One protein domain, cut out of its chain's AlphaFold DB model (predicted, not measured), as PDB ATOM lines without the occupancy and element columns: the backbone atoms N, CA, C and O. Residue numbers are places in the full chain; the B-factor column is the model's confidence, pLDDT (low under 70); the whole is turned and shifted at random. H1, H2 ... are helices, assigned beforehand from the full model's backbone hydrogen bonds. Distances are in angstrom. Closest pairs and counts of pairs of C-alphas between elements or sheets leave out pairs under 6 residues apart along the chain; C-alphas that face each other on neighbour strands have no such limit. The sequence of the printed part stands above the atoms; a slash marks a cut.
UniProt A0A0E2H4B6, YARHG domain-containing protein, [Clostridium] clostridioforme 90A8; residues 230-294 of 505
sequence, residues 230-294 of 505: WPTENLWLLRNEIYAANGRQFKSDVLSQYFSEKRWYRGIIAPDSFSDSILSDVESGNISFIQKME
ATOM      1  N   TRP A 230     -16.948 -59.445  -8.573       95.50
ATOM      2  CA  TRP A 230     -17.126 -58.929  -9.930       95.50
ATOM      3  C   TRP A 230     -16.824 -60.011 -10.982       95.50
ATOM      4  O   TRP A 230     -15.830 -60.739 -10.855       95.50
ATOM      5  N   PRO A 231     -17.614 -60.089 -12.070       95.00
ATOM      6  CA  PRO A 231     -17.271 -60.884 -13.249       95.00
ATOM      7  C   PRO A 231     -15.923 -60.471 -13.853       95.00
ATOM      8  O   PRO A 231     -15.570 -59.289 -13.842       95.00
ATOM      9  N   THR A 232     -15.180 -61.426 -14.420       95.75
ATOM     10  CA  THR A 232     -13.833 -61.169 -14.966       95.75
ATOM     11  C   THR A 232     -13.876 -60.163 -16.115       95.75
ATOM     12  O   THR A 232     -13.009 -59.298 -16.209       95.75
ATOM     13  N   GLU A 233     -14.911 -60.214 -16.958       96.25
ATOM     14  CA  GLU A 233     -15.093 -59.252 -18.045       96.25
ATOM     15  C   GLU A 233     -15.264 -57.822 -17.515       96.25
ATOM     16  O   GLU A 233     -14.725 -56.882 -18.096       96.25
ATOM     17  N   ASN A 234     -15.949 -57.647 -16.382       96.94
ATOM     18  CA  ASN A 234     -16.147 -56.328 -15.779       96.94
ATOM     19  C   ASN A 234     -14.851 -55.783 -15.173       96.94
ATOM     20  O   ASN A 234     -14.605 -54.583 -15.262       96.94
ATOM     21  N   LEU A 235     -14.003 -56.646 -14.609       98.19
ATOM     22  CA  LEU A 235     -12.662 -56.260 -14.157       98.19
ATOM     23  C   LEU A 235     -11.793 -55.800 -15.334       98.19
ATOM     24  O   LEU A 235     -11.164 -54.745 -15.266       98.19
ATOM     25  N   TRP A 236     -11.847 -56.532 -16.450       97.81
ATOM     26  CA  TRP A 236     -11.151 -56.155 -17.677       97.81
ATOM     27  C   TRP A 236     -11.616 -54.799 -18.219       97.81
ATOM     28  O   TRP A 236     -10.785 -53.972 -18.607       97.81
ATOM     29  N   LEU A 237     -12.926 -54.535 -18.216       98.31
ATOM     30  CA  LEU A 237     -13.475 -53.229 -18.590       98.31
ATOM     31  C   LEU A 237     -13.044 -52.132 -17.610       98.31
ATOM     32  O   LEU A 237     -12.611 -51.078 -18.065       98.31
ATOM     33  N   LEU A 238     -13.082 -52.383 -16.298       98.31
ATOM     34  CA  LEU A 238     -12.674 -51.425 -15.265       98.31
ATOM     35  C   LEU A 238     -11.202 -51.022 -15.406       98.31
ATOM     36  O   LEU A 238     -10.878 -49.836 -15.401       98.31
ATOM     37  N   ARG A 239     -10.301 -51.989 -15.612       98.44
ATOM     38  CA  ARG A 239      -8.887 -51.689 -15.870       98.44
ATOM     39  C   ARG A 239      -8.713 -50.811 -17.108       98.44
ATOM     40  O   ARG A 239      -7.892 -49.901 -17.109       98.44
ATOM     41  N   ASN A 240      -9.463 -51.089 -18.175       98.38
ATOM     42  CA  ASN A 240      -9.389 -50.301 -19.404       98.38
ATOM     43  C   ASN A 240     -10.113 -48.949 -19.309       98.38
ATOM     44  O   ASN A 240      -9.769 -48.052 -20.072       98.38
ATOM     45  N   GLU A 241     -11.035 -48.761 -18.360       98.25
ATOM     46  CA  GLU A 241     -11.668 -47.467 -18.081       98.25
ATOM     47  C   GLU A 241     -10.627 -46.437 -17.630       98.25
ATOM     48  O   GLU A 241     -10.659 -45.306 -18.106       98.25
ATOM     49  N   ILE A 242      -9.636 -46.853 -16.831       98.19
ATOM     50  CA  ILE A 242      -8.507 -46.007 -16.410       98.19
ATOM     51  C   ILE A 242      -7.744 -45.470 -17.627       98.19
ATOM     52  O   ILE A 242      -7.545 -44.265 -17.780       98.19
ATOM     53  N   TYR A 243      -7.380 -46.352 -18.555       98.25
ATOM     54  CA  TYR A 243      -6.708 -45.951 -19.788       98.25
ATOM     55  C   TYR A 243      -7.598 -45.086 -20.696       98.25
ATOM     56  O   TYR A 243      -7.124 -44.124 -21.301       98.25
ATOM     57  N   ALA A 244      -8.887 -45.420 -20.803       98.19
ATOM     58  CA  ALA A 244      -9.843 -44.691 -21.628       98.19
ATOM     59  C   ALA A 244     -10.052 -43.255 -21.123       98.19
ATOM     60  O   ALA A 244     -10.105 -42.320 -21.923       98.19
ATOM     61  N   ALA A 245     -10.145 -43.076 -19.802       97.31
ATOM     62  CA  ALA A 245     -10.327 -41.781 -19.150       97.31
ATOM     63  C   ALA A 245      -9.104 -40.863 -19.328       97.31
ATOM     64  O   ALA A 245      -9.253 -39.645 -19.404       97.31
ATOM     65  N   ASN A 246      -7.920 -41.455 -19.510       96.88
ATOM     66  CA  ASN A 246      -6.676 -40.779 -19.886       96.88
ATOM     67  C   ASN A 246      -6.467 -40.666 -21.414       96.88
ATOM     68  O   ASN A 246      -5.367 -40.393 -21.889       96.88
ATOM     69  N   GLY A 247      -7.510 -40.916 -22.210       96.81
ATOM     70  CA  GLY A 247      -7.511 -40.634 -23.645       96.81
ATOM     71  C   GLY A 247      -6.838 -41.686 -24.526       96.81
ATOM     72  O   GLY A 247      -6.601 -41.431 -25.713       96.81
ATOM     73  N   ARG A 248      -6.545 -42.881 -23.997       98.31
ATOM     74  CA  ARG A 248      -5.951 -43.976 -24.774       98.31
ATOM     75  C   ARG A 248      -6.927 -44.530 -25.816       98.31
ATOM     76  O   ARG A 248      -8.063 -44.884 -25.504       98.31
ATOM     77  N   GLN A 249      -6.467 -44.683 -27.053       98.00
ATOM     78  CA  GLN A 249      -7.154 -45.453 -28.096       98.00
ATOM     79  C   GLN A 249      -6.984 -46.969 -27.905       98.00
ATOM     80  O   GLN A 249      -5.985 -47.437 -27.357       98.00
ATOM     81  N   PHE A 250      -7.923 -47.766 -28.423       97.44
ATOM     82  CA  PHE A 250      -7.880 -49.227 -28.303       97.44
ATOM     83  C   PHE A 250      -7.745 -49.923 -29.660       97.44
ATOM     84  O   PHE A 250      -8.497 -49.646 -30.586       97.44
ATOM     85  N   LYS A 251      -6.808 -50.881 -29.747       95.56
ATOM     86  CA  LYS A 251      -6.680 -51.809 -30.891       95.56
ATOM     87  C   LYS A 251      -7.732 -52.923 -30.875       95.56
ATOM     88  O   LYS A 251      -8.000 -53.521 -31.904       95.56
ATOM     89  N   SER A 252      -8.264 -53.249 -29.697       96.56
ATOM     90  CA  SER A 252      -9.320 -54.250 -29.549       96.56
ATOM     91  C   SER A 252     -10.644 -53.660 -30.017       96.56
ATOM     92  O   SER A 252     -11.092 -52.669 -29.441       96.56
ATOM     93  N   ASP A 253     -11.283 -54.296 -30.998       95.94
ATOM     94  CA  ASP A 253     -12.592 -53.871 -31.510       95.94
ATOM     95  C   ASP A 253     -13.647 -53.817 -30.400       95.94
ATOM     96  O   ASP A 253     -14.436 -52.880 -30.342       95.94
ATOM     97  N   VAL A 254     -13.604 -54.770 -29.461       96.62
ATOM     98  CA  VAL A 254     -14.527 -54.833 -28.316       96.62
ATOM     99  C   VAL A 254     -14.371 -53.608 -27.410       96.62
ATOM    100  O   VAL A 254     -15.365 -52.964 -27.085       96.62
ATOM    101  N   LEU A 255     -13.139 -53.255 -27.021       97.56
ATOM    102  CA  LEU A 255     -12.892 -52.075 -26.179       97.56
ATOM    103  C   LEU A 255     -13.189 -50.776 -26.926       97.56
ATOM    104  O   LEU A 255     -13.760 -49.853 -26.352       97.56
ATOM    105  N   SER A 256     -12.807 -50.712 -28.202       96.69
ATOM    106  CA  SER A 256     -13.040 -49.544 -29.049       96.69
ATOM    107  C   SER A 256     -14.538 -49.269 -29.186       96.69
ATOM    108  O   SER A 256     -14.981 -48.157 -28.910       96.69
ATOM    109  N   GLN A 257     -15.334 -50.301 -29.488       97.12
ATOM    110  CA  GLN A 257     -16.791 -50.202 -29.533       97.12
ATOM    111  C   GLN A 257     -17.360 -49.801 -28.165       97.12
ATOM    112  O   GLN A 257     -18.067 -48.800 -28.080       97.12
ATOM    113  N   TYR A 258     -16.994 -50.513 -27.094       97.19
ATOM    114  CA  TYR A 258     -17.511 -50.255 -25.747       97.19
ATOM    115  C   TYR A 258     -17.261 -48.816 -25.270       97.19
ATOM    116  O   TYR A 258     -18.173 -48.161 -24.765       97.19
ATOM    117  N   PHE A 259     -16.037 -48.297 -25.431       97.62
ATOM    118  CA  PHE A 259     -15.705 -46.941 -24.984       97.62
ATOM    119  C   PHE A 259     -16.183 -45.855 -25.947       97.62
ATOM    120  O   PHE A 259     -16.474 -44.754 -25.491       97.62
ATOM    121  N   SER A 260     -16.353 -46.143 -27.244       95.88
ATOM    122  CA  SER A 260     -16.933 -45.177 -28.192       95.88
ATOM    123  C   SER A 260     -18.368 -44.765 -27.841       95.88
ATOM    124  O   SER A 260     -18.794 -43.662 -28.178       95.88
ATOM    125  N   GLU A 261     -19.092 -45.615 -27.107       95.06
ATOM    126  CA  GLU A 261     -20.435 -45.329 -26.596       95.06
ATOM    127  C   GLU A 261     -20.419 -44.439 -25.337       95.06
ATOM    128  O   GLU A 261     -21.458 -43.919 -24.920       95.06
ATOM    129  N   LYS A 262     -19.253 -44.231 -24.710       95.94
ATOM    130  CA  LYS A 262     -19.113 -43.387 -23.519       95.94
ATOM    131  C   LYS A 262     -18.928 -41.929 -23.933       95.94
ATOM    132  O   LYS A 262     -17.940 -41.557 -24.559       95.94
ATOM    133  N   ARG A 263     -19.856 -41.066 -23.513       95.00
ATOM    134  CA  ARG A 263     -19.875 -39.630 -23.868       95.00
ATOM    135  C   ARG A 263     -18.599 -38.886 -23.479       95.00
ATOM    136  O   ARG A 263     -18.157 -38.009 -24.217       95.00
ATOM    137  N   TRP A 264     -17.990 -39.282 -22.366       96.06
ATOM    138  CA  TRP A 264     -16.748 -38.726 -21.838       96.06
ATOM    139  C   TRP A 264     -15.483 -39.263 -22.523       96.06
ATOM    140  O   TRP A 264     -14.407 -38.694 -22.346       96.06
ATOM    141  N   TYR A 265     -15.566 -40.340 -23.307       97.44
ATOM    142  CA  TYR A 265     -14.389 -40.923 -23.937       97.44
ATOM    143  C   TYR A 265     -13.943 -40.097 -25.144       97.44
ATOM    144  O   TYR A 265     -14.719 -39.805 -26.059       97.44
ATOM    145  N   ARG A 266     -12.660 -39.732 -25.172       96.88
ATOM    146  CA  ARG A 266     -12.001 -39.137 -26.338       96.88
ATOM    147  C   ARG A 266     -10.653 -39.822 -26.519       96.88
ATOM    148  O   ARG A 266      -9.718 -39.545 -25.781       96.88
ATOM    149  N   GLY A 267     -10.550 -40.716 -27.501       95.38
ATOM    150  CA  GLY A 267      -9.290 -41.372 -27.852       95.38
ATOM    151  C   GLY A 267      -8.339 -40.408 -28.563       95.38
ATOM    152  O   GLY A 267      -8.321 -40.366 -29.792       95.38
ATOM    153  N   ILE A 268      -7.577 -39.625 -27.801       94.38
ATOM    154  CA  ILE A 268      -6.650 -38.598 -28.300       94.38
ATOM    155  C   ILE A 268      -5.194 -39.076 -28.379       94.38
ATOM    156  O   ILE A 268      -4.389 -38.452 -29.066       94.38
ATOM    157  N   ILE A 269      -4.860 -40.195 -27.730       96.12
ATOM    158  CA  ILE A 269      -3.517 -40.783 -27.730       96.12
ATOM    159  C   ILE A 269      -3.567 -42.150 -28.415       96.12
ATOM    160  O   ILE A 269      -4.318 -43.040 -28.006       96.12
ATOM    161  N   ALA A 270      -2.754 -42.327 -29.458       96.69
ATOM    162  CA  ALA A 270      -2.643 -43.602 -30.160       96.69
ATOM    163  C   ALA A 270      -2.165 -44.721 -29.209       96.69
ATOM    164  O   ALA A 270      -1.368 -44.450 -28.309       96.69
ATOM    165  N   PRO A 271      -2.578 -45.990 -29.406       95.38
ATOM    166  CA  PRO A 271      -2.334 -47.055 -28.429       95.38
ATOM    167  C   PRO A 271      -0.848 -47.291 -28.124       95.38
ATOM    168  O   PRO A 271      -0.512 -47.599 -26.984       95.38
ATOM    169  N   ASP A 272       0.014 -47.139 -29.137       95.00
ATOM    170  CA  ASP A 272       1.470 -47.339 -29.045       95.00
ATOM    171  C   ASP A 272       2.224 -46.072 -28.601       95.00
ATOM    172  O   ASP A 272       3.425 -46.116 -28.360       95.00
ATOM    173  N   SER A 273       1.527 -44.935 -28.513       96.56
ATOM    174  CA  SER A 273       2.068 -43.654 -28.037       96.56
ATOM    175  C   SER A 273       1.639 -43.327 -26.608       96.56
ATOM    176  O   SER A 273       2.089 -42.328 -26.053       96.56
ATOM    177  N   PHE A 274       0.757 -44.136 -26.018       96.00
ATOM    178  CA  PHE A 274       0.342 -43.974 -24.634       96.00
ATOM    179  C   PHE A 274       1.489 -44.347 -23.695       96.00
ATOM    180  O   PHE A 274       2.051 -45.435 -23.806       96.00
ATOM    181  N   SER A 275       1.814 -43.442 -22.774       94.69
ATOM    182  CA  SER A 275       2.826 -43.657 -21.744       94.69
ATOM    183  C   SER A 275       2.147 -43.823 -20.396       94.69
ATOM    184  O   SER A 275       1.412 -42.934 -19.976       94.69
ATOM    185  N   ASP A 276       2.460 -44.903 -19.682       93.31
ATOM    186  CA  ASP A 276       1.961 -45.129 -18.321       93.31
ATOM    187  C   ASP A 276       2.465 -44.063 -17.329       93.31
ATOM    188  O   ASP A 276       1.911 -43.924 -16.248       93.31
ATOM    189  N   SER A 277       3.466 -43.253 -17.704       91.94
ATOM    190  CA  SER A 277       3.978 -42.152 -16.875       91.94
ATOM    191  C   SER A 277       2.962 -41.046 -16.585       91.94
ATOM    192  O   SER A 277       3.230 -40.225 -15.717       91.94
ATOM    193  N   ILE A 278       1.858 -40.966 -17.338       90.81
ATOM    194  CA  ILE A 278       0.800 -39.972 -17.090       90.81
ATOM    195  C   ILE A 278      -0.189 -40.427 -16.012       90.81
ATOM    196  O   ILE A 278      -1.011 -39.628 -15.571       90.81
ATOM    197  N   LEU A 279      -0.159 -41.714 -15.652       94.06
ATOM    198  CA  LEU A 279      -1.050 -42.297 -14.662       94.06
ATOM    199  C   LEU A 279      -0.568 -41.924 -13.262       94.06
ATOM    200  O   LEU A 279       0.621 -42.003 -12.959       94.06
ATOM    201  N   SER A 280      -1.506 -41.589 -12.384       93.31
ATOM    202  CA  SER A 280      -1.221 -41.415 -10.963       93.31
ATOM    203  C   SER A 280      -0.781 -42.727 -10.301       93.31
ATOM    204  O   SER A 280      -1.020 -43.834 -10.805       93.31
ATOM    205  N   ASP A 281      -0.192 -42.615  -9.108       94.75
ATOM    206  CA  ASP A 281       0.170 -43.775  -8.285       94.75
ATOM    207  C   ASP A 281      -1.050 -44.660  -7.965       94.75
ATOM    208  O   ASP A 281      -0.953 -45.889  -7.970       94.75
ATOM    209  N   VAL A 282      -2.215 -44.038  -7.739       96.00
ATOM    210  CA  VAL A 282      -3.483 -44.739  -7.483       96.00
ATOM    211  C   VAL A 282      -3.906 -45.546  -8.698       96.00
ATOM    212  O   VAL A 282      -4.195 -46.734  -8.573       96.00
ATOM    213  N   GLU A 283      -3.920 -44.924  -9.878       97.88
ATOM    214  CA  GLU A 283      -4.298 -45.585 -11.127       97.88
ATOM    215  C   GLU A 283      -3.362 -46.756 -11.430       97.88
ATOM    216  O   GLU A 283      -3.824 -47.871 -11.671       97.88
ATOM    217  N   SER A 284      -2.048 -46.542 -11.332       97.88
ATOM    218  CA  SER A 284      -1.031 -47.574 -11.558       97.88
ATOM    219  C   SER A 284      -1.147 -48.736 -10.563       97.88
ATOM    220  O   SER A 284      -1.087 -49.918 -10.939       97.88
ATOM    221  N   GLY A 285      -1.362 -48.415  -9.282       98.00
ATOM    222  CA  GLY A 285      -1.596 -49.395  -8.225       98.00
ATOM    223  C   GLY A 285      -2.865 -50.212  -8.469       98.00
ATOM    224  O   GLY A 285      -2.835 -51.444  -8.392       98.00
ATOM    225  N   ASN A 286      -3.959 -49.549  -8.842       98.62
ATOM    226  CA  ASN A 286      -5.242 -50.191  -9.100       98.62
ATOM    227  C   ASN A 286      -5.237 -51.022 -10.389       98.62
ATOM    228  O   ASN A 286      -5.785 -52.119 -10.376       98.62
ATOM    229  N   ILE A 287      -4.565 -50.599 -11.465       98.69
ATOM    230  CA  ILE A 287      -4.368 -51.423 -12.675       98.69
ATOM    231  C   ILE A 287      -3.703 -52.751 -12.309       98.69
ATOM    232  O   ILE A 287      -4.195 -53.823 -12.678       98.69
ATOM    233  N   SER A 288      -2.607 -52.675 -11.548       98.38
ATOM    234  CA  SER A 288      -1.851 -53.846 -11.097       98.38
ATOM    235  C   SER A 288      -2.693 -54.748 -10.193       98.38
ATOM    236  O   SER A 288      -2.596 -55.974 -10.252       98.38
ATOM    237  N   PHE A 289      -3.528 -54.155  -9.340       98.50
ATOM    238  CA  PHE A 289      -4.421 -54.890  -8.455       98.50
ATOM    239  C   PHE A 289      -5.567 -55.576  -9.214       98.50
ATOM    240  O   PHE A 289      -5.781 -56.773  -9.037       98.50
ATOM    241  N   ILE A 290      -6.243 -54.868 -10.121       98.69
ATOM    242  CA  ILE A 290      -7.322 -55.416 -10.954       98.69
ATOM    243  C   ILE A 290      -6.796 -56.574 -11.811       98.69
ATOM    244  O   ILE A 290      -7.432 -57.620 -11.873       98.69
ATOM    245  N   GLN A 291      -5.593 -56.452 -12.385       98.38
ATOM    246  CA  GLN A 291      -4.910 -57.551 -13.082       98.38
ATOM    247  C   GLN A 291      -4.748 -58.806 -12.221       98.38
ATOM    248  O   GLN A 291      -4.932 -59.919 -12.710       98.38
ATOM    249  N   LYS A 292      -4.393 -58.654 -10.942       98.12
ATOM    250  CA  LYS A 292      -4.304 -59.796 -10.021       98.12
ATOM    251  C   LYS A 292      -5.681 -60.416  -9.794       98.12
ATOM    252  O   LYS A 292      -5.796 -61.633  -9.858       98.12
ATOM    253  N   MET A 293      -6.712 -59.593  -9.607       98.00
ATOM    254  CA  MET A 293      -8.091 -60.057  -9.413       98.00
ATOM    255  C   MET A 293      -8.660 -60.770 -10.653       98.00
ATOM    256  O   MET A 293      -9.357 -61.769 -10.507       98.00
ATOM    257  N   GLU A 294      -8.339 -60.314 -11.868       97.69
ATOM    258  CA  GLU A 294      -8.722 -60.983 -13.123       97.69
ATOM    259  C   GLU A 294      -8.168 -62.413 -13.211       97.69
ATOM    260  O   GLU A 294      -8.861 -63.315 -13.682       97.69
TER     261      GLU A 294
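What this domain is: This is residues 230 to 294 of the 505 residues of the protein "YARHG domain-containing protein" of [Clostridium] clostridioforme 90A8 (UniProt A0A0E2H4B6). Two long helices, H1 and H3, are side by side and run opposite ways, and the short helix H2 sits on the other side of H1 from H3, set at a steep angle to H1. A long stretch with no named element, residues 261 to 280, leads from H2 past the end of H1 to the beginning of H3. The printed part has 65 residues with three named helices, in the order H1, H2, H3 along the chain, and no named strand; its class is all helix. It is compact, with a radius of gyration of the C-alphas of 11.5 A, and rounded, its C-alphas spanning 27 by 26 by 20 A along their three main axes.

How they stand to each other: H1, residues 232 to 245, touches H3, residues 281 to 294, with 15 pairs of C-alphas within 8 A. Their closest C-alphas are those of Thr 232 and Glu 294, 5.4 A apart. Their lines stand at a shallow tilt of 21 degrees, and they run opposite ways. H1 only just touches H2, residues 253 to 260, with 3 pairs of C-alphas within 8 A. The closest C-alphas of these two are those of Ala 244 and Phe 259, 7.1 A apart. H1 and H2 stand at a steep tilt of 55 degrees and run the same way. H2 and H3 are apart. In H2 and H3 every O i to N i+4 pair is within hydrogen-bond range, and in H1 8 of 10 are.

Where its parts are: H1 runs from Thr 232, with its C-alpha at (-13.833, -61.169, -14.966), to Ala 245, and measures 20.1 A from first to last C-alpha. H3 runs from Asp 281 to Glu 294, where the C-alpha is at (-8.722, -60.983, -13.123), and measures 20.0 A. H2 runs from Asp 253, with its C-alpha at (-12.592, -53.871, -31.510), to Ser 260, and measures 10.3 A.

The domain as a whole: The two C-alphas farthest apart are those of Trp 230 and Ser 273, 30.5 A. The first and last printed C-alphas, of Trp 230 and Glu 294, are 9.2 A apart. The printed part has no cut. The link from H1 to H2 has 7 residues and is short; the link from H2 to H3 has 20 residues and is long. The C-alphas of residues 261 to 280 lie 11 to 15 A from the mean of the C-alphas. The mean pLDDT of the printed part is 96.7, and no printed residue is under 70.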